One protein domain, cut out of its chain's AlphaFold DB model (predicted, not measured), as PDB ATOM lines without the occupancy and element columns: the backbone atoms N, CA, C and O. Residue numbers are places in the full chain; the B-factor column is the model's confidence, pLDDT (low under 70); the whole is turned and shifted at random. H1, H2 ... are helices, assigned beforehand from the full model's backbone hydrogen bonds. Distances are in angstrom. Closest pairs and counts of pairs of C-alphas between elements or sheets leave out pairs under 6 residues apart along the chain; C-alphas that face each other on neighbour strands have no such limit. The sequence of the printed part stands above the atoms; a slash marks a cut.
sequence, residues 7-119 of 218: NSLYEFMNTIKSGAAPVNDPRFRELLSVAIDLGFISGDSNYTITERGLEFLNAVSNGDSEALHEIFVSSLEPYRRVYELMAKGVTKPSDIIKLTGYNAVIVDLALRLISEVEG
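AT A GLANCE: This is residues 7 to 119 of the 218 residues of an uncharacterized protein of Vulcanisaeta sp (UniProt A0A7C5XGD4). Two lobes of helices, joined through the helical hairpin of H3 and H4, make a body longer than it is wide: H1, H2 and H3 form one lobe, and H4, H5, H6 and H7 form the other. In the first lobe H1 packs on both H2 and H3, while in the second the long H7 packs on H4, H5 and H6. The printed part has 113 residues with seven named helices, H1 to H7 in order along the chain, and no named strand; the class is all helix. The whole is compact, with a radius of gyration of the C-alphas of 15.0 A and spans of 43 by 29 by 19 A.

IN THESE COORDINATES: H1 is residues 7 to 17 and begins at C-alpha 7, (-35.442, 0.725, -49.113). H2 is residues 26 to 37, 16.7 A from first to last C-alpha. H3 is residues 51 to 62, 16.3 A long, and begins at C-alpha 51, (-41.372, 12.286, -63.094). H4 is residues 65 to 75, H5 is residues 77 to 87, and H6 is residues 93 to 100. H7, the longest helix, is residues 104 to 119, 21.7 A long, and ends at C-alpha 119, (-30.407, 7.975, -42.829).

HOW THE PARTS SIT: H1 and H2 touch about perpendicular, at 84 degrees, with the C-alphas of Leu 9 and Leu 31 closest at 6.4 A. H1 and H3 touch at a steep tilt of 54 degrees, opposite ways; their closest C-alphas, of Tyr 10 and Leu 57, are 6.5 A apart. H2 and H3 are only just apart, 8.2 A at the closest. H3 and H4 are a helical hairpin at a shallow tilt of 29 degrees, opposite ways, with the C-alphas of Ala 59 and Leu 68 closest at 6.0 A. H4 and H5 touch only at the corner, where the C-alphas of Val 73 and Arg 80 are closest at 4.7 A. H7 touches H4 with residues 114 to 119 alone, at a shallow tilt of 31 degrees, opposite ways; the C-alphas of Ser 65 and Val 117 are closest at 5.4 A. H5 and H7 touch, with the C-alphas of Tyr 79 and Ala 110 closest at 4.8 A, at a steep tilt of 69 degrees, only just short of about perpendicular. H6 touches H5, with the C-alphas of Val 82 and Ile 96 closest at 6.7 A. H7 touches H6 with residues 104 to 108 alone, the C-alphas of Ile 97 and Ala 104 being closest at 6.5 A. H1 and H7 are only just apart, 8.4 A at the closest. In each of the seven helices every O i to N i+4 pair is within hydrogen-bond range.

THE WHOLE: The two C-alphas farthest apart, of Val 23 and Lys 88, are 44.5 A apart. The printed part has no cut. The link from H2 to H3, residues 38 to 50, is long; within it residues 41 to 42 pair with residues 48 to 49, antiparallel. The mean pLDDT of the printed part is 87.7, and residues 21 to 24 and 44 to 45 are under 70.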
ATOM      1  N   ASN A   7     -36.165   1.704 -48.299       88.69
ATOM      2  CA  ASN A   7     -35.442   0.725 -49.113       88.69
ATOM      3  C   ASN A   7     -36.389  -0.239 -49.841       88.69
ATOM      4  O   ASN A   7     -36.199  -0.505 -51.021       88.69
ATOM      5  N   SER A   8     -37.438  -0.731 -49.170       90.75
ATOM      6  CA  SER A   8     -38.400  -1.627 -49.826       90.75
ATOM      7  C   SER A   8     -39.190  -0.931 -50.935       90.75
ATOM      8  O   SER A   8     -39.477  -1.551 -51.954       90.75
ATOM      9  N   LEU A   9     -39.497   0.359 -50.762       92.50
ATOM     10  CA  LEU A   9     -40.154   1.164 -51.785       92.50
ATOM     11  C   LEU A   9     -39.200   1.442 -52.956       92.50
ATOM     12  O   LEU A   9     -39.599   1.327 -54.108       92.50
ATOM     13  N   TYR A  10     -37.926   1.720 -52.677       92.94
ATOM     14  CA  TYR A  10     -36.888   1.903 -53.692       92.94
ATOM     15  C   TYR A  10     -36.640   0.641 -54.537       92.94
ATOM     16  O   TYR A  10     -36.618   0.705 -55.767       92.94
ATOM     17  N   GLU A  11     -36.497  -0.524 -53.902       91.44
ATOM     18  CA  GLU A  11     -36.350  -1.814 -54.593       91.44
ATOM     19  C   GLU A  11     -37.579  -2.138 -55.452       91.44
ATOM     20  O   GLU A  11     -37.452  -2.562 -56.605       91.44
ATOM     21  N   PHE A  12     -38.774  -1.882 -54.919       91.62
ATOM     22  CA  PHE A  12     -40.024  -2.040 -55.654       91.62
ATOM     23  C   PHE A  12     -40.083  -1.131 -56.889       91.62
ATOM     24  O   PHE A  12     -40.335  -1.614 -57.992       91.62
ATOM     25  N   MET A  13     -39.772   0.159 -56.742       92.88
ATOM     26  CA  MET A  13     -39.756   1.111 -57.855       92.88
ATOM     27  C   MET A  13     -38.753   0.703 -58.948       92.88
ATOM     28  O   MET A  13     -39.065   0.792 -60.134       92.88
ATOM     29  N   ASN A  14     -37.574   0.187 -58.579       91.06
ATOM     30  CA  ASN A  14     -36.606  -0.349 -59.545       91.06
ATOM     31  C   ASN A  14     -37.100  -1.622 -60.248       91.06
ATOM     32  O   ASN A  14     -36.835  -1.812 -61.435       91.06
ATOM     33  N   THR A  15     -37.855  -2.468 -59.546       89.19
ATOM     34  CA  THR A  15     -38.485  -3.658 -60.134       89.19
ATOM     35  C   THR A  15     -39.484  -3.249 -61.222       89.19
ATOM     36  O   THR A  15     -39.373  -3.725 -62.355       89.19
ATOM     37  N   ILE A  16     -40.363  -2.279 -60.932       87.94
ATOM     38  CA  ILE A  16     -41.287  -1.696 -61.921       87.94
ATOM     39  C   ILE A  16     -40.515  -1.077 -63.094       87.94
ATOM     40  O   ILE A  16     -40.846  -1.341 -64.249       87.94
ATOM     41  N   LYS A  17     -39.438  -0.324 -62.822       86.56
ATOM     42  CA  LYS A  17     -38.579   0.290 -63.854       86.56
ATOM     43  C   LYS A  17     -38.001  -0.740 -64.827       86.56
ATOM     44  O   LYS A  17     -37.853  -0.448 -66.007       86.56
ATOM     45  N   SER A  18     -37.671  -1.934 -64.333       85.38
ATOM     46  CA  SER A  18     -37.137  -3.032 -65.146       85.38
ATOM     47  C   SER A  18     -38.195  -3.810 -65.943       85.38
ATOM     48  O   SER A  18     -37.840  -4.721 -66.687       85.38
ATOM     49  N   GLY A  19     -39.483  -3.469 -65.806       79.25
ATOM     50  CA  GLY A  19     -40.588  -4.157 -66.482       79.25
ATOM     51  C   GLY A  19     -40.991  -5.486 -65.835       79.25
ATOM     52  O   GLY A  19     -41.764  -6.242 -66.419       79.25
ATOM     53  N   ALA A  20     -40.489  -5.786 -64.635       72.81
ATOM     54  CA  ALA A  20     -40.859  -6.981 -63.890       72.81
ATOM     55  C   ALA A  20     -42.101  -6.710 -63.022       72.81
ATOM     56  O   ALA A  20     -42.098  -5.822 -62.172       72.81
ATOM     57  N   ALA A  21     -43.158  -7.507 -63.201       66.19
ATOM     58  CA  ALA A  21     -44.338  -7.497 -62.336       66.19
ATOM     59  C   ALA A  21     -44.507  -8.883 -61.681       66.19
ATOM     60  O   ALA A  21     -44.846  -9.849 -62.369       66.19
ATOM     61  N   PRO A  22     -44.272  -9.027 -60.365       61.75
ATOM     62  CA  PRO A  22     -44.585 -10.238 -59.623       61.75
ATOM     63  C   PRO A  22     -46.101 -10.447 -59.596       61.75
ATOM     64  O   PRO A  22     -46.858  -9.676 -59.000       61.75
ATOM     65  N   VAL A  23     -46.554 -11.516 -60.240       59.47
ATOM     66  CA  VAL A  23     -47.966 -11.893 -60.240       59.47
ATOM     67  C   VAL A  23     -48.299 -12.529 -58.881       59.47
ATOM     68  O   VAL A  23     -47.759 -13.574 -58.537       59.47
ATOM     69  N   ASN A  24     -49.218 -11.907 -58.131       69.31
ATOM     70  CA  ASN A  24     -49.835 -12.408 -56.883       69.31
ATOM     71  C   ASN A  24     -49.021 -12.370 -55.572       69.31
ATOM     72  O   ASN A  24     -49.243 -13.208 -54.700       69.31
ATOM     73  N   ASP A  25     -48.176 -11.359 -55.352       81.44
ATOM     74  CA  ASP A  25     -47.604 -11.098 -54.018       81.44
ATOM     75  C   ASP A  25     -48.429 -10.030 -53.247       81.44
ATOM     76  O   ASP A  25     -48.540  -8.887 -53.707       81.44
ATOM     77  N   PRO A  26     -49.021 -10.347 -52.071       83.38
ATOM     78  CA  PRO A  26     -49.725  -9.372 -51.231       83.38
ATOM     79  C   PRO A  26     -48.874  -8.156 -50.845       83.38
ATOM     80  O   PRO A  26     -49.389  -7.043 -50.768       83.38
ATOM     81  N   ARG A  27     -47.568  -8.352 -50.638       84.31
ATOM     82  CA  ARG A  27     -46.627  -7.280 -50.304       84.31
ATOM     83  C   ARG A  27     -46.351  -6.385 -51.505       84.31
ATOM     84  O   ARG A  27     -46.197  -5.178 -51.344       84.31
ATOM     85  N   PHE A  28     -46.327  -6.962 -52.702       85.62
ATOM     86  CA  PHE A  28     -46.222  -6.190 -53.936       85.62
ATOM     87  C   PHE A  28     -47.436  -5.275 -54.118       85.62
ATOM     88  O   PHE A  28     -47.268  -4.104 -54.434       85.62
ATOM     89  N   ARG A  29     -48.651  -5.770 -53.841       86.06
ATOM     90  CA  ARG A  29     -49.874  -4.947 -53.899       86.06
ATOM     91  C   ARG A  29     -49.866  -3.806 -52.881       86.06
ATOM     92  O   ARG A  29     -50.307  -2.710 -53.207       86.06
ATOM     93  N   GLU A  30     -49.350  -4.049 -51.678       87.94
ATOM     94  CA  GLU A  30     -49.188  -3.009 -50.655       87.94
ATOM     95  C   GLU A  30     -48.230  -1.905 -51.128       87.94
ATOM     96  O   GLU A  30     -48.589  -0.729 -51.110       87.94
ATOM     97  N   LEU A  31     -47.041  -2.274 -51.618       90.19
ATOM     98  CA  LEU A  31     -46.053  -1.313 -52.125       90.19
ATOM     99  C   LEU A  31     -46.542  -0.575 -53.374       90.19
ATOM    100  O   LEU A  31     -46.263   0.611 -53.524       90.19
ATOM    101  N   LEU A  32     -47.308  -1.250 -54.231       89.62
ATOM    102  CA  LEU A  32     -47.947  -0.635 -55.387       89.62
ATOM    103  C   LEU A  32     -48.969   0.423 -54.969       89.62
ATOM    104  O   LEU A  32     -48.925   1.527 -55.502       89.62
ATOM    105  N   SER A  33     -49.842   0.118 -54.002       88.69
ATOM    106  CA  SER A  33     -50.798   1.097 -53.468       88.69
ATOM    107  C   SER A  33     -50.064   2.320 -52.928       88.69
ATOM    108  O   SER A  33     -50.373   3.438 -53.314       88.69
ATOM    109  N   VAL A  34     -49.026   2.102 -52.114       90.00
ATOM    110  CA  VAL A  34     -48.213   3.187 -51.550       90.00
ATOM    111  C   VAL A  34     -47.546   4.023 -52.647       90.00
ATOM    112  O   VAL A  34     -47.547   5.248 -52.569       90.00
ATOM    113  N   ALA A  35     -46.980   3.393 -53.677       91.19
ATOM    114  CA  ALA A  35     -46.321   4.101 -54.772       91.19
ATOM    115  C   ALA A  35     -47.304   4.912 -55.633       91.19
ATOM    116  O   ALA A  35     -46.943   5.984 -56.118       91.19
ATOM    117  N   ILE A  36     -48.535   4.424 -55.809       91.00
ATOM    118  CA  ILE A  36     -49.614   5.160 -56.481       91.00
ATOM    119  C   ILE A  36     -50.063   6.344 -55.619       91.00
ATOM    120  O   ILE A  36     -50.127   7.462 -56.122       91.00
ATOM    121  N   ASP A  37     -50.293   6.128 -54.322       89.31
ATOM    122  CA  ASP A  37     -50.734   7.170 -53.386       89.31
ATOM    123  C   ASP A  37     -49.705   8.309 -53.268       89.31
ATOM    124  O   ASP A  37     -50.067   9.481 -53.173       89.31
ATOM    125  N   LEU A  38     -48.409   7.983 -53.338       90.94
ATOM    126  CA  LEU A  38     -47.313   8.960 -53.368       90.94
ATOM    127  C   LEU A  38     -47.114   9.619 -54.748       90.94
ATOM    128  O   LEU A  38     -46.290  10.524 -54.896       90.94
ATOM    129  N   GLY A  39     -47.850   9.175 -55.770       92.25
ATOM    130  CA  GLY A  39     -47.757   9.679 -57.139       92.25
ATOM    131  C   GLY A  39     -46.471   9.278 -57.862       92.25
ATOM    132  O   GLY A  39     -46.081   9.941 -58.820       92.25
ATOM    133  N   PHE A  40     -45.785   8.224 -57.413       94.31
ATOM    134  CA  PHE A  40     -44.560   7.711 -58.040       94.31
ATOM    135  C   PHE A  40     -44.853   6.842 -59.264       94.31
ATOM    136  O   PHE A  40     -44.016   6.713 -60.159       94.31
ATOM    137  N   ILE A  41     -46.043   6.246 -59.302       92.06
ATOM    138  CA  ILE A  41     -46.525   5.400 -60.391       92.06
ATOM    139  C   ILE A  41     -47.894   5.902 -60.842       92.06
ATOM    140  O   ILE A  41     -48.726   6.285 -60.024       92.06
ATOM    141  N   SER A  42     -48.131   5.850 -62.151       89.38
ATOM    142  CA  SER A  42     -49.436   6.090 -62.771       89.38
ATOM    143  C   SER A  42     -49.869   4.910 -63.644       89.38
ATOM    144  O   SER A  42     -49.018   4.240 -64.236       89.38
ATOM    145  N   GLY A  43     -51.183   4.720 -63.785       77.81
ATOM    146  CA  GLY A  43     -51.799   3.752 -64.698       77.81
ATOM    147  C   GLY A  43     -52.381   2.521 -63.998       77.81
ATOM    148  O   GLY A  43     -51.843   2.051 -63.000       77.81
ATOM    149  N   ASP A  44     -53.473   1.990 -64.556       69.69
ATOM    150  CA  ASP A  44     -54.250   0.901 -63.939       69.69
ATOM    151  C   ASP A  44     -53.786  -0.502 -64.363       69.69
ATOM    152  O   ASP A  44     -53.963  -1.475 -63.632       69.69
ATOM    153  N   SER A  45     -53.201  -0.619 -65.560       67.38
ATOM    154  CA  SER A  45     -52.793  -1.898 -66.179       67.38
ATOM    155  C   SER A  45     -51.382  -1.875 -66.773       67.38
ATOM    156  O   SER A  45     -50.737  -2.916 -66.831       67.38
ATOM    157  N   ASN A  46     -50.880  -0.692 -67.147       77.00
ATOM    158  CA  ASN A  46     -49.499  -0.460 -67.572       77.00
ATOM    159  C   ASN A  46     -48.855   0.562 -66.629       77.00
ATOM    160  O   ASN A  46     -48.891   1.768 -66.881       77.00
ATOM    161  N   TYR A  47     -48.303   0.071 -65.520       85.06
ATOM    162  CA  TYR A  47     -47.654   0.913 -64.519       85.06
ATOM    163  C   TYR A  47     -46.466   1.653 -65.128       85.06
ATOM    164  O   TYR A  47     -45.498   1.041 -65.576       85.06
ATOM    165  N   THR A  48     -46.547   2.980 -65.130       88.06
ATOM    166  CA  THR A  48     -45.491   3.859 -65.632       88.06
ATOM    167  C   THR A  48     -44.949   4.688 -64.478       88.06
ATOM    168  O   THR A  48     -45.722   5.230 -63.689       88.06
ATOM    169  N   ILE A  49     -43.622   4.778 -64.373       92.12
ATOM    170  CA  ILE A  49     -42.964   5.629 -63.377       92.12
ATOM    171  C   ILE A  49     -43.144   7.089 -63.791       92.12
ATOM    172  O   ILE A  49     -42.836   7.455 -64.925       92.12
ATOM    173  N   THR A  50     -43.648   7.909 -62.876       94.62
ATOM    174  CA  THR A  50     -43.851   9.347 -63.091       94.62
ATOM    175  C   THR A  50     -42.534  10.116 -62.956       94.62
ATOM    176  O   THR A  50     -41.541   9.586 -62.459       94.62
ATOM    177  N   GLU A  51     -42.518  11.396 -63.339       93.94
ATOM    178  CA  GLU A  51     -41.372  12.286 -63.094       93.94
ATOM    179  C   GLU A  51     -40.985  12.313 -61.608       93.94
ATOM    180  O   GLU A  51     -39.833  12.063 -61.264       93.94
ATOM    181  N   ARG A  52     -41.971  12.444 -60.714       93.56
ATOM    182  CA  ARG A  52     -41.760  12.358 -59.263       93.56
ATOM    183  C   ARG A  52     -41.203  11.003 -58.820       93.56
ATOM    184  O   ARG A  52     -40.348  10.933 -57.940       93.56
ATOM    185  N   GLY A  53     -41.668   9.906 -59.420       94.62
ATOM    186  CA  GLY A  53     -41.110   8.578 -59.165       94.62
ATOM    187  C   GLY A  53     -39.633   8.476 -59.566       94.62
ATOM    188  O   GLY A  53     -38.855   7.808 -58.881       94.62
ATOM    189  N   LEU A  54     -39.223   9.165 -60.636       94.88
ATOM    190  CA  LEU A  54     -37.819   9.275 -61.041       94.88
ATOM    191  C   LEU A  54     -37.013  10.169 -60.091       94.88
ATOM    192  O   LEU A  54     -35.903   9.785 -59.723       94.88
ATOM    193  N   GLU A  55     -37.560  11.309 -59.660       95.00
ATOM    194  CA  GLU A  55     -36.953  12.177 -58.639       95.00
ATOM    195  C   GLU A  55     -36.674  11.394 -57.354       95.00
ATOM    196  O   GLU A  55     -35.548  11.401 -56.859       95.00
ATOM    197  N   PHE A  56     -37.655  10.624 -56.876       95.38
ATOM    198  CA  PHE A  56     -37.505   9.737 -55.725       95.38
ATOM    199  C   PHE A  56     -36.356   8.734 -55.913       95.38
ATOM    200  O   PHE A  56     -35.477   8.629 -55.056       95.38
ATOM    201  N   LEU A  57     -36.331   8.007 -57.037       94.81
ATOM    202  CA  LEU A  57     -35.277   7.030 -57.328       94.81
ATOM    203  C   LEU A  57     -33.884   7.677 -57.345       94.81
ATOM    204  O   LEU A  57     -32.940   7.136 -56.763       94.81
ATOM    205  N   ASN A  58     -33.759   8.838 -57.990       94.06
ATOM    206  CA  ASN A  58     -32.506   9.580 -58.065       94.06
ATOM    207  C   ASN A  58     -32.065  10.068 -56.681       94.06
ATOM    208  O   ASN A  58     -30.894   9.915 -56.329       94.06
ATOM    209  N   ALA A  59     -32.992  10.592 -55.878       92.06
ATOM    210  CA  ALA A  59     -32.696  11.103 -54.548       92.06
ATOM    211  C   ALA A  59     -32.199   9.991 -53.605       92.06
ATOM    212  O   ALA A  59     -31.156  10.147 -52.963       92.06
ATOM    213  N   VAL A  60     -32.848   8.815 -53.605       92.12
ATOM    214  CA  VAL A  60     -32.355   7.645 -52.850       92.12
ATOM    215  C   VAL A  60     -30.966   7.212 -53.334       92.12
ATOM    216  O   VAL A  60     -30.070   7.014 -52.513       92.12
ATOM    217  N   SER A  61     -30.754   7.086 -54.651       90.62
ATOM    218  CA  SER A  61     -29.474   6.625 -55.215       90.62
ATOM    219  C   SER A  61     -28.315   7.586 -54.931       90.62
ATOM    220  O   SER A  61     -27.181   7.155 -54.701       90.62
ATOM    221  N   ASN A  62     -28.578   8.893 -54.946       89.56
ATOM    222  CA  ASN A  62     -27.549   9.913 -54.751       89.56
ATOM    223  C   ASN A  62     -27.234  10.158 -53.272       89.56
ATOM    224  O   ASN A  62     -26.135  10.620 -52.952       89.56
ATOM    225  N   GLY A  63     -28.125   9.759 -52.363       86.31
ATOM    226  CA  GLY A  63     -28.003  10.102 -50.950       86.31
ATOM    227  C   GLY A  63     -28.537  11.501 -50.640       86.31
ATOM    228  O   GLY A  63     -28.027  12.148 -49.727       86.31
ATOM    229  N   ASP A  64     -29.497  11.982 -51.433       86.69
ATOM    230  CA  ASP A  64     -30.081  13.318 -51.327       86.69
ATOM    231  C   ASP A  64     -31.287  13.289 -50.381       86.69
ATOM    232  O   ASP A  64     -32.424  13.006 -50.762       86.69
ATOM    233  N   SER A  65     -31.016  13.510 -49.096       86.25
ATOM    234  CA  SER A  65     -32.053  13.509 -48.064       86.25
ATOM    235  C   SER A  65     -32.978  14.718 -48.136       86.25
ATOM    236  O   SER A  65     -34.106  14.615 -47.667       86.25
ATOM    237  N   GLU A  66     -32.513  15.843 -48.681       85.75
ATOM    238  CA  GLU A  66     -33.304  17.071 -48.792       85.75
ATOM    239  C   GLU A  66     -34.410  16.875 -49.828       85.75
ATOM    240  O   GLU A  66     -35.586  16.986 -49.486       85.75
ATOM    241  N   ALA A  67     -34.058  16.407 -51.030       89.75
ATOM    242  CA  ALA A  67     -35.042  16.068 -52.055       89.75
ATOM    243  C   ALA A  67     -36.036  14.995 -51.567       89.75
ATOM    244  O   ALA A  67     -37.246  15.109 -51.770       89.75
ATOM    245  N   LEU A  68     -35.561  13.960 -50.859       91.75
ATOM    246  CA  LEU A  68     -36.451  12.956 -50.260       91.75
ATOM    247  C   LEU A  68     -37.401  13.561 -49.224       91.75
ATOM    248  O   LEU A  68     -38.580  13.204 -49.187       91.75
ATOM    249  N   HIS A  69     -36.898  14.453 -48.375       90.12
ATOM    250  CA  HIS A  69     -37.706  15.135 -47.378       90.12
ATOM    251  C   HIS A  69     -38.809  15.967 -48.036       90.12
ATOM    252  O   HIS A  69     -39.970  15.826 -47.656       90.12
ATOM    253  N   GLU A  70     -38.483  16.753 -49.063       90.81
ATOM    254  CA  GLU A  70     -39.455  17.553 -49.817       90.81
ATOM    255  C   GLU A  70     -40.543  16.687 -50.470       90.81
ATOM    256  O   GLU A  70     -41.739  16.994 -50.379       90.81
ATOM    257  N   ILE A  71     -40.155  15.551 -51.060       93.38
ATOM    258  CA  ILE A  71     -41.092  14.585 -51.648       93.38
ATOM    259  C   ILE A  71     -42.077  14.068 -50.588       93.38
ATOM    260  O   ILE A  71     -43.291  14.071 -50.811       93.38
ATOM    261  N   PHE A  72     -41.589  13.648 -49.418       92.81
ATOM    262  CA  PHE A  72     -42.461  13.107 -48.372       92.81
ATOM    263  C   PHE A  72     -43.281  14.183 -47.655       92.81
ATOM    264  O   PHE A  72     -44.440  13.931 -47.332       92.81
ATOM    265  N   VAL A  73     -42.747  15.387 -47.442       90.56
ATOM    266  CA  VAL A  73     -43.509  16.510 -46.869       90.56
ATOM    267  C   VAL A  73     -44.680  16.893 -47.766       90.56
ATOM    268  O   VAL A  73     -45.783  17.113 -47.266       90.56
ATOM    269  N   SER A  74     -44.462  16.945 -49.080       89.44
ATOM    270  CA  SER A  74     -45.497  17.325 -50.045       89.44
ATOM    271  C   SER A  74     -46.536  16.230 -50.308       89.44
ATOM    272  O   SER A  74     -47.653  16.551 -50.711       89.44
ATOM    273  N   SER A  75     -46.195  14.955 -50.083       87.69
ATOM    274  CA  SER A  75     -47.019  13.816 -50.528       87.69
ATOM    275  C   SER A  75     -47.540  12.920 -49.400       87.69
ATOM    276  O   SER A  75     -48.430  12.105 -49.629       87.69
ATOM    277  N   LEU A  76     -47.023  13.050 -48.174       91.19
ATOM    278  CA  LEU A  76     -47.390  12.194 -47.046       91.19
ATOM    279  C   LEU A  76     -47.701  13.036 -45.801       91.19
ATOM    280  O   LEU A  76     -46.841  13.298 -44.961       91.19
ATOM    281  N   GLU A  77     -48.972  13.414 -45.642       92.31
ATOM    282  CA  GLU A  77     -49.442  14.259 -44.529       92.31
ATOM    283  C   GLU A  77     -48.992  13.756 -43.139       92.31
ATOM    284  O   GLU A  77     -48.499  14.571 -42.352       92.31
ATOM    285  N   PRO A  78     -49.056  12.444 -42.810       92.38
ATOM    286  CA  PRO A  78     -48.546  11.961 -41.531       92.38
ATOM    287  C   PRO A  78     -47.053  12.209 -41.324       92.38
ATOM    288  O   PRO A  78     -46.643  12.550 -40.217       92.38
ATOM    289  N   TYR A  79     -46.241  12.075 -42.376       92.75
ATOM    290  CA  TYR A  79     -44.812  12.373 -42.313       92.75
ATOM    291  C   TYR A  79     -44.592  13.852 -41.992       92.75
ATOM    292  O   TYR A  79     -43.904  14.167 -41.021       92.75
ATOM    293  N   ARG A  80     -45.250  14.750 -42.736       92.44
ATOM    294  CA  ARG A  80     -45.159  16.202 -42.530       92.44
ATOM    295  C   ARG A  80     -45.534  16.605 -41.106       92.44
ATOM    296  O   ARG A  80     -44.765  17.277 -40.426       92.44
ATOM    297  N   ARG A  81     -46.697  16.160 -40.625       93.88
ATOM    298  CA  ARG A  81     -47.208  16.510 -39.289       93.88
ATOM    299  C   ARG A  81     -46.305  16.019 -38.165       93.88
ATOM    300  O   ARG A  81     -46.058  16.755 -37.211       93.88
ATOM    301  N   VAL A  82     -45.822  14.781 -38.263       91.75
ATOM    302  CA  VAL A  82     -44.897  14.220 -37.271       91.75
ATOM    303  C   VAL A  82     -43.575  14.983 -37.290       91.75
ATOM    304  O   VAL A  82     -43.067  15.340 -36.229       91.75
ATOM    305  N   TYR A  83     -43.057  15.300 -38.475       86.94
ATOM    306  CA  TYR A  83     -41.825  16.066 -38.622       86.94
ATOM    307  C   TYR A  83     -41.930  17.481 -38.022       86.94
ATOM    308  O   TYR A  83     -41.068  17.879 -37.240       86.94
ATOM    309  N   GLU A  84     -43.014  18.214 -38.292       88.69
ATOM    310  CA  GLU A  84     -43.278  19.540 -37.705       88.69
ATOM    311  C   GLU A  84     -43.339  19.505 -36.169       88.69
ATOM    312  O   GLU A  84     -42.865  20.418 -35.489       88.69
ATOM    313  N   LEU A  85     -43.933  18.454 -35.599       89.88
ATOM    314  CA  LEU A  85     -43.993  18.264 -34.151       89.88
ATOM    315  C   LEU A  85     -42.614  17.982 -33.560       89.88
ATOM    316  O   LEU A  85     -42.275  18.552 -32.521       89.88
ATOM    317  N   MET A  86     -41.806  17.162 -34.233       84.56
ATOM    318  CA  MET A  86     -40.426  16.907 -33.826       84.56
ATOM    319  C   MET A  86     -39.575  18.179 -33.860       84.56
ATOM    320  O   MET A  86     -38.827  18.412 -32.909       84.56
ATOM    321  N   ALA A  87     -39.736  19.021 -34.888       79.44
ATOM    322  CA  ALA A  87     -39.064  20.320 -34.990       79.44
ATOM    323  C   ALA A  87     -39.407  21.229 -33.794       79.44
ATOM    324  O   ALA A  87     -38.522  21.770 -33.139       79.44
ATOM    325  N   LYS A  88     -40.684  21.251 -33.386       81.38
ATOM    326  CA  LYS A  88     -41.166  21.944 -32.170       81.38
ATOM    327  C   LYS A  88     -40.790  21.247 -30.861       81.38
ATOM    328  O   LYS A  88     -41.165  21.689 -29.775       81.38
ATOM    329  N   GLY A  89     -40.081  20.129 -30.945       73.81
ATOM    330  CA  GLY A  89     -39.574  19.404 -29.803       73.81
ATOM    331  C   GLY A  89     -40.519  18.380 -29.171       73.81
ATOM    332  O   GLY A  89     -40.220  17.849 -28.095       73.81
ATOM    333  N   VAL A  90     -41.624  18.051 -29.829       85.31
ATOM    334  CA  VAL A  90     -42.486  16.941 -29.428       85.31
ATOM    335  C   VAL A  90     -41.974  15.661 -30.077       85.31
ATOM    336  O   VAL A  90     -42.210  15.393 -31.250       85.31
ATOM    337  N   THR A  91     -41.262  14.859 -29.296       80.31
ATOM    338  CA  THR A  91     -40.567  13.666 -29.798       80.31
ATOM    339  C   THR A  91     -41.049  12.362 -29.173       80.31
ATOM    340  O   THR A  91     -40.722  11.286 -29.671       80.31
ATOM    341  N   LYS A  92     -41.847  12.420 -28.098       84.31
ATOM    342  CA  LYS A  92     -42.428  11.215 -27.498       84.31
ATOM    343  C   LYS A  92     -43.544  10.684 -28.399       84.31
ATOM    344  O   LYS A  92     -44.485  11.432 -28.672       84.31
ATOM    345  N   PRO A  93     -43.530   9.394 -28.784       87.69
ATOM    346  CA  PRO A  93     -44.588   8.825 -29.619       87.69
ATOM    347  C   PRO A  93     -45.995   9.012 -29.039       87.69
ATOM    348  O   PRO A  93     -46.921   9.313 -29.781       87.69
ATOM    349  N   SER A  94     -46.159   8.906 -27.715       89.00
ATOM    350  CA  SER A  94     -47.443   9.137 -27.036       89.00
ATOM    351  C   SER A  94     -47.974  10.558 -27.228       89.00
ATOM    352  O   SER A  94     -49.172  10.750 -27.428       89.00
ATOM    353  N   ASP A  95     -47.084  11.550 -27.189       91.69
ATOM    354  CA  ASP A  95     -47.449  12.960 -27.314       91.69
ATOM    355  C   ASP A  95     -47.764  13.290 -28.774       91.69
ATOM    356  O   ASP A  95     -48.743  13.977 -29.057       91.69
ATOM    357  N   ILE A  96     -47.001  12.715 -29.709       92.75
ATOM    358  CA  ILE A  96     -47.269  12.813 -31.146       92.75
ATOM    359  C   ILE A  96     -48.636  12.198 -31.480       92.75
ATOM    360  O   ILE A  96     -49.439  12.844 -32.149       92.75
ATOM    361  N   ILE A  97     -48.947  10.997 -30.977       94.25
ATOM    362  CA  ILE A  97     -50.267  10.352 -31.131       94.25
ATOM    363  C   ILE A  97     -51.372  11.275 -30.607       94.25
ATOM    364  O   ILE A  97     -52.357  11.523 -31.299       94.25
ATOM    365  N   LYS A  98     -51.192  11.833 -29.404       95.19
ATOM    366  CA  LYS A  98     -52.176  12.718 -28.772       95.19
ATOM    367  C   LYS A  98     -52.414  14.006 -29.566       95.19
ATOM    368  O   LYS A  98     -53.554  14.447 -29.656       95.19
ATOM    369  N   LEU A  99     -51.362  14.615 -30.113       95.12
ATOM    370  CA  LEU A  99     -51.454  15.886 -30.841       95.12
ATOM    371  C   LEU A  99     -51.914  15.725 -32.294       95.12
ATOM    372  O   LEU A  99     -52.535  16.636 -32.831       95.12
ATOM    373  N   THR A 100     -51.605  14.596 -32.931       94.94
ATOM    374  CA  THR A 100     -51.985  14.338 -34.332       94.94
ATOM    375  C   THR A 100     -53.323  13.619 -34.475       94.94
ATOM    376  O   THR A 100     -53.957  13.724 -35.521       94.94
ATOM    377  N   GLY A 101     -53.747  12.863 -33.459       94.25
ATOM    378  CA  GLY A 101     -54.890  11.953 -33.550       94.25
ATOM    379  C   GLY A 101     -54.609  10.681 -34.362       94.25
ATOM    380  O   GLY A 101     -55.508   9.859 -34.539       94.25
ATOM    381  N   TYR A 102     -53.382  10.486 -34.854       94.69
ATOM    382  CA  TYR A 102     -53.003   9.278 -35.580       94.69
ATOM    383  C   TYR A 102     -52.834   8.083 -34.645       94.69
ATOM    384  O   TYR A 102     -52.433   8.212 -33.491       94.69
ATOM    385  N   ASN A 103     -53.080   6.883 -35.171       92.94
ATOM    386  CA  ASN A 103     -52.790   5.660 -34.433       92.94
ATOM    387  C   ASN A 103     -51.271   5.397 -34.347       92.94
ATOM    388  O   ASN A 103     -50.471   5.938 -35.115       92.94
ATOM    389  N   ALA A 104     -50.880   4.513 -33.427       88.44
ATOM    390  CA  ALA A 104     -49.475   4.204 -33.163       88.44
ATOM    391  C   ALA A 104     -48.710   3.658 -34.380       88.44
ATOM    392  O   ALA A 104     -47.512   3.896 -34.491       88.44
ATOM    393  N   VAL A 105     -49.382   2.958 -35.301       88.56
ATOM    394  CA  VAL A 105     -48.750   2.394 -36.504       88.56
ATOM    395  C   VAL A 105     -48.368   3.500 -37.484       88.56
ATOM    396  O   VAL A 105     -47.262   3.483 -38.015       88.56
ATOM    397  N   ILE A 106     -49.251   4.480 -37.693       90.12
ATOM    398  CA  ILE A 106     -48.984   5.632 -38.566       90.12
ATOM    399  C   ILE A 106     -47.824   6.463 -38.009       90.12
ATOM    400  O   ILE A 106     -46.922   6.840 -38.756       90.12
ATOM    401  N   VAL A 107     -47.817   6.715 -36.697       90.88
ATOM    402  CA  VAL A 107     -46.738   7.470 -36.045       90.88
ATOM    403  C   VAL A 107     -45.407   6.716 -36.117       90.88
ATOM    404  O   VAL A 107     -44.395   7.322 -36.456       90.88
ATOM    405  N   ASP A 108     -45.394   5.404 -35.863       87.12
ATOM    406  CA  ASP A 108     -44.188   4.572 -36.011       87.12
ATOM    407  C   ASP A 108     -43.656   4.586 -37.451       87.12
ATOM    408  O   ASP A 108     -42.455   4.762 -37.660       87.12
ATOM    409  N   LEU A 109     -44.542   4.466 -38.446       88.31
ATOM    410  CA  LEU A 109     -44.171   4.541 -39.859       88.31
ATOM    411  C   LEU A 109     -43.558   5.903 -40.206       88.31
ATOM    412  O   LEU A 109     -42.487   5.945 -40.807       88.31
ATOM    413  N   ALA A 110     -44.189   7.005 -39.797       90.88
ATOM    414  CA  ALA A 110     -43.677   8.350 -40.048       90.88
ATOM    415  C   ALA A 110     -42.304   8.567 -39.392       90.88
ATOM    416  O   ALA A 110     -41.363   8.982 -40.064       90.88
ATOM    417  N   LEU A 111     -42.151   8.214 -38.111       87.62
ATOM    418  CA  LEU A 111     -40.873   8.315 -37.395       87.62
ATOM    419  C   LEU A 111     -39.776   7.466 -38.047       87.62
ATOM    420  O   LEU A 111     -38.619   7.888 -38.128       87.62
ATOM    421  N   ARG A 112     -40.127   6.265 -38.522       86.50
ATOM    422  CA  ARG A 112     -39.197   5.395 -39.239       86.50
ATOM    423  C   ARG A 112     -38.780   6.003 -40.568       86.50
ATOM    424  O   ARG A 112     -37.583   6.054 -40.825       86.50
ATOM    425  N   LEU A 113     -39.725   6.490 -41.370       89.12
ATOM    426  CA  LEU A 113     -39.431   7.140 -42.646       89.12
ATOM    427  C   LEU A 113     -38.567   8.385 -42.452       89.12
ATOM    428  O   LEU A 113     -37.587   8.538 -43.167       89.12
ATOM    429  N   ILE A 114     -38.853   9.225 -41.449       87.44
ATOM    430  CA  ILE A 114     -37.998  10.370 -41.092       87.44
ATOM    431  C   ILE A 114     -36.578   9.880 -40.797       87.44
ATOM    432  O   ILE A 114     -35.618  10.370 -41.382       87.44
ATOM    433  N   SER A 115     -36.436   8.855 -39.951       83.00
ATOM    434  CA  SER A 115     -35.127   8.278 -39.637       83.00
ATOM    435  C   SER A 115     -34.420   7.652 -40.841       83.00
ATOM    436  O   SER A 115     -33.192   7.588 -40.832       83.00
ATOM    437  N   GLU A 116     -35.155   7.115 -41.811       86.81
ATOM    438  CA  GLU A 116     -34.599   6.504 -43.018       86.81
ATOM    439  C   GLU A 116     -34.175   7.568 -44.032       86.81
ATOM    440  O   GLU A 116     -33.073   7.467 -44.553       86.81
ATOM    441  N   VAL A 117     -34.974   8.619 -44.236       87.69
ATOM    442  CA  VAL A 117     -34.641   9.776 -45.088       87.69
ATOM    443  C   VAL A 117     -33.395  10.484 -44.572       87.69
ATOM    444  O   VAL A 117     -32.402  10.614 -45.285       87.69
ATOM    445  N   GLU A 118     -33.392  10.834 -43.286       79.12
ATOM    446  CA  GLU A 118     -32.216  11.381 -42.606       79.12
ATOM    447  C   GLU A 118     -31.056  10.388 -42.598       79.12
ATOM    448  O   GLU A 118     -29.914  10.791 -42.448       79.12
ATOM    449  N   GLY A 119     -31.346   9.089 -42.739       75.38
ATOM    450  CA  GLY A 119     -30.407   7.975 -42.829       75.38
ATOM    451  C   GLY A 119     -29.768   7.785 -44.208       75.38
ATOM    452  O   GLY A 119     -28.780   7.062 -44.313       75.38
TER     453      GLY A 119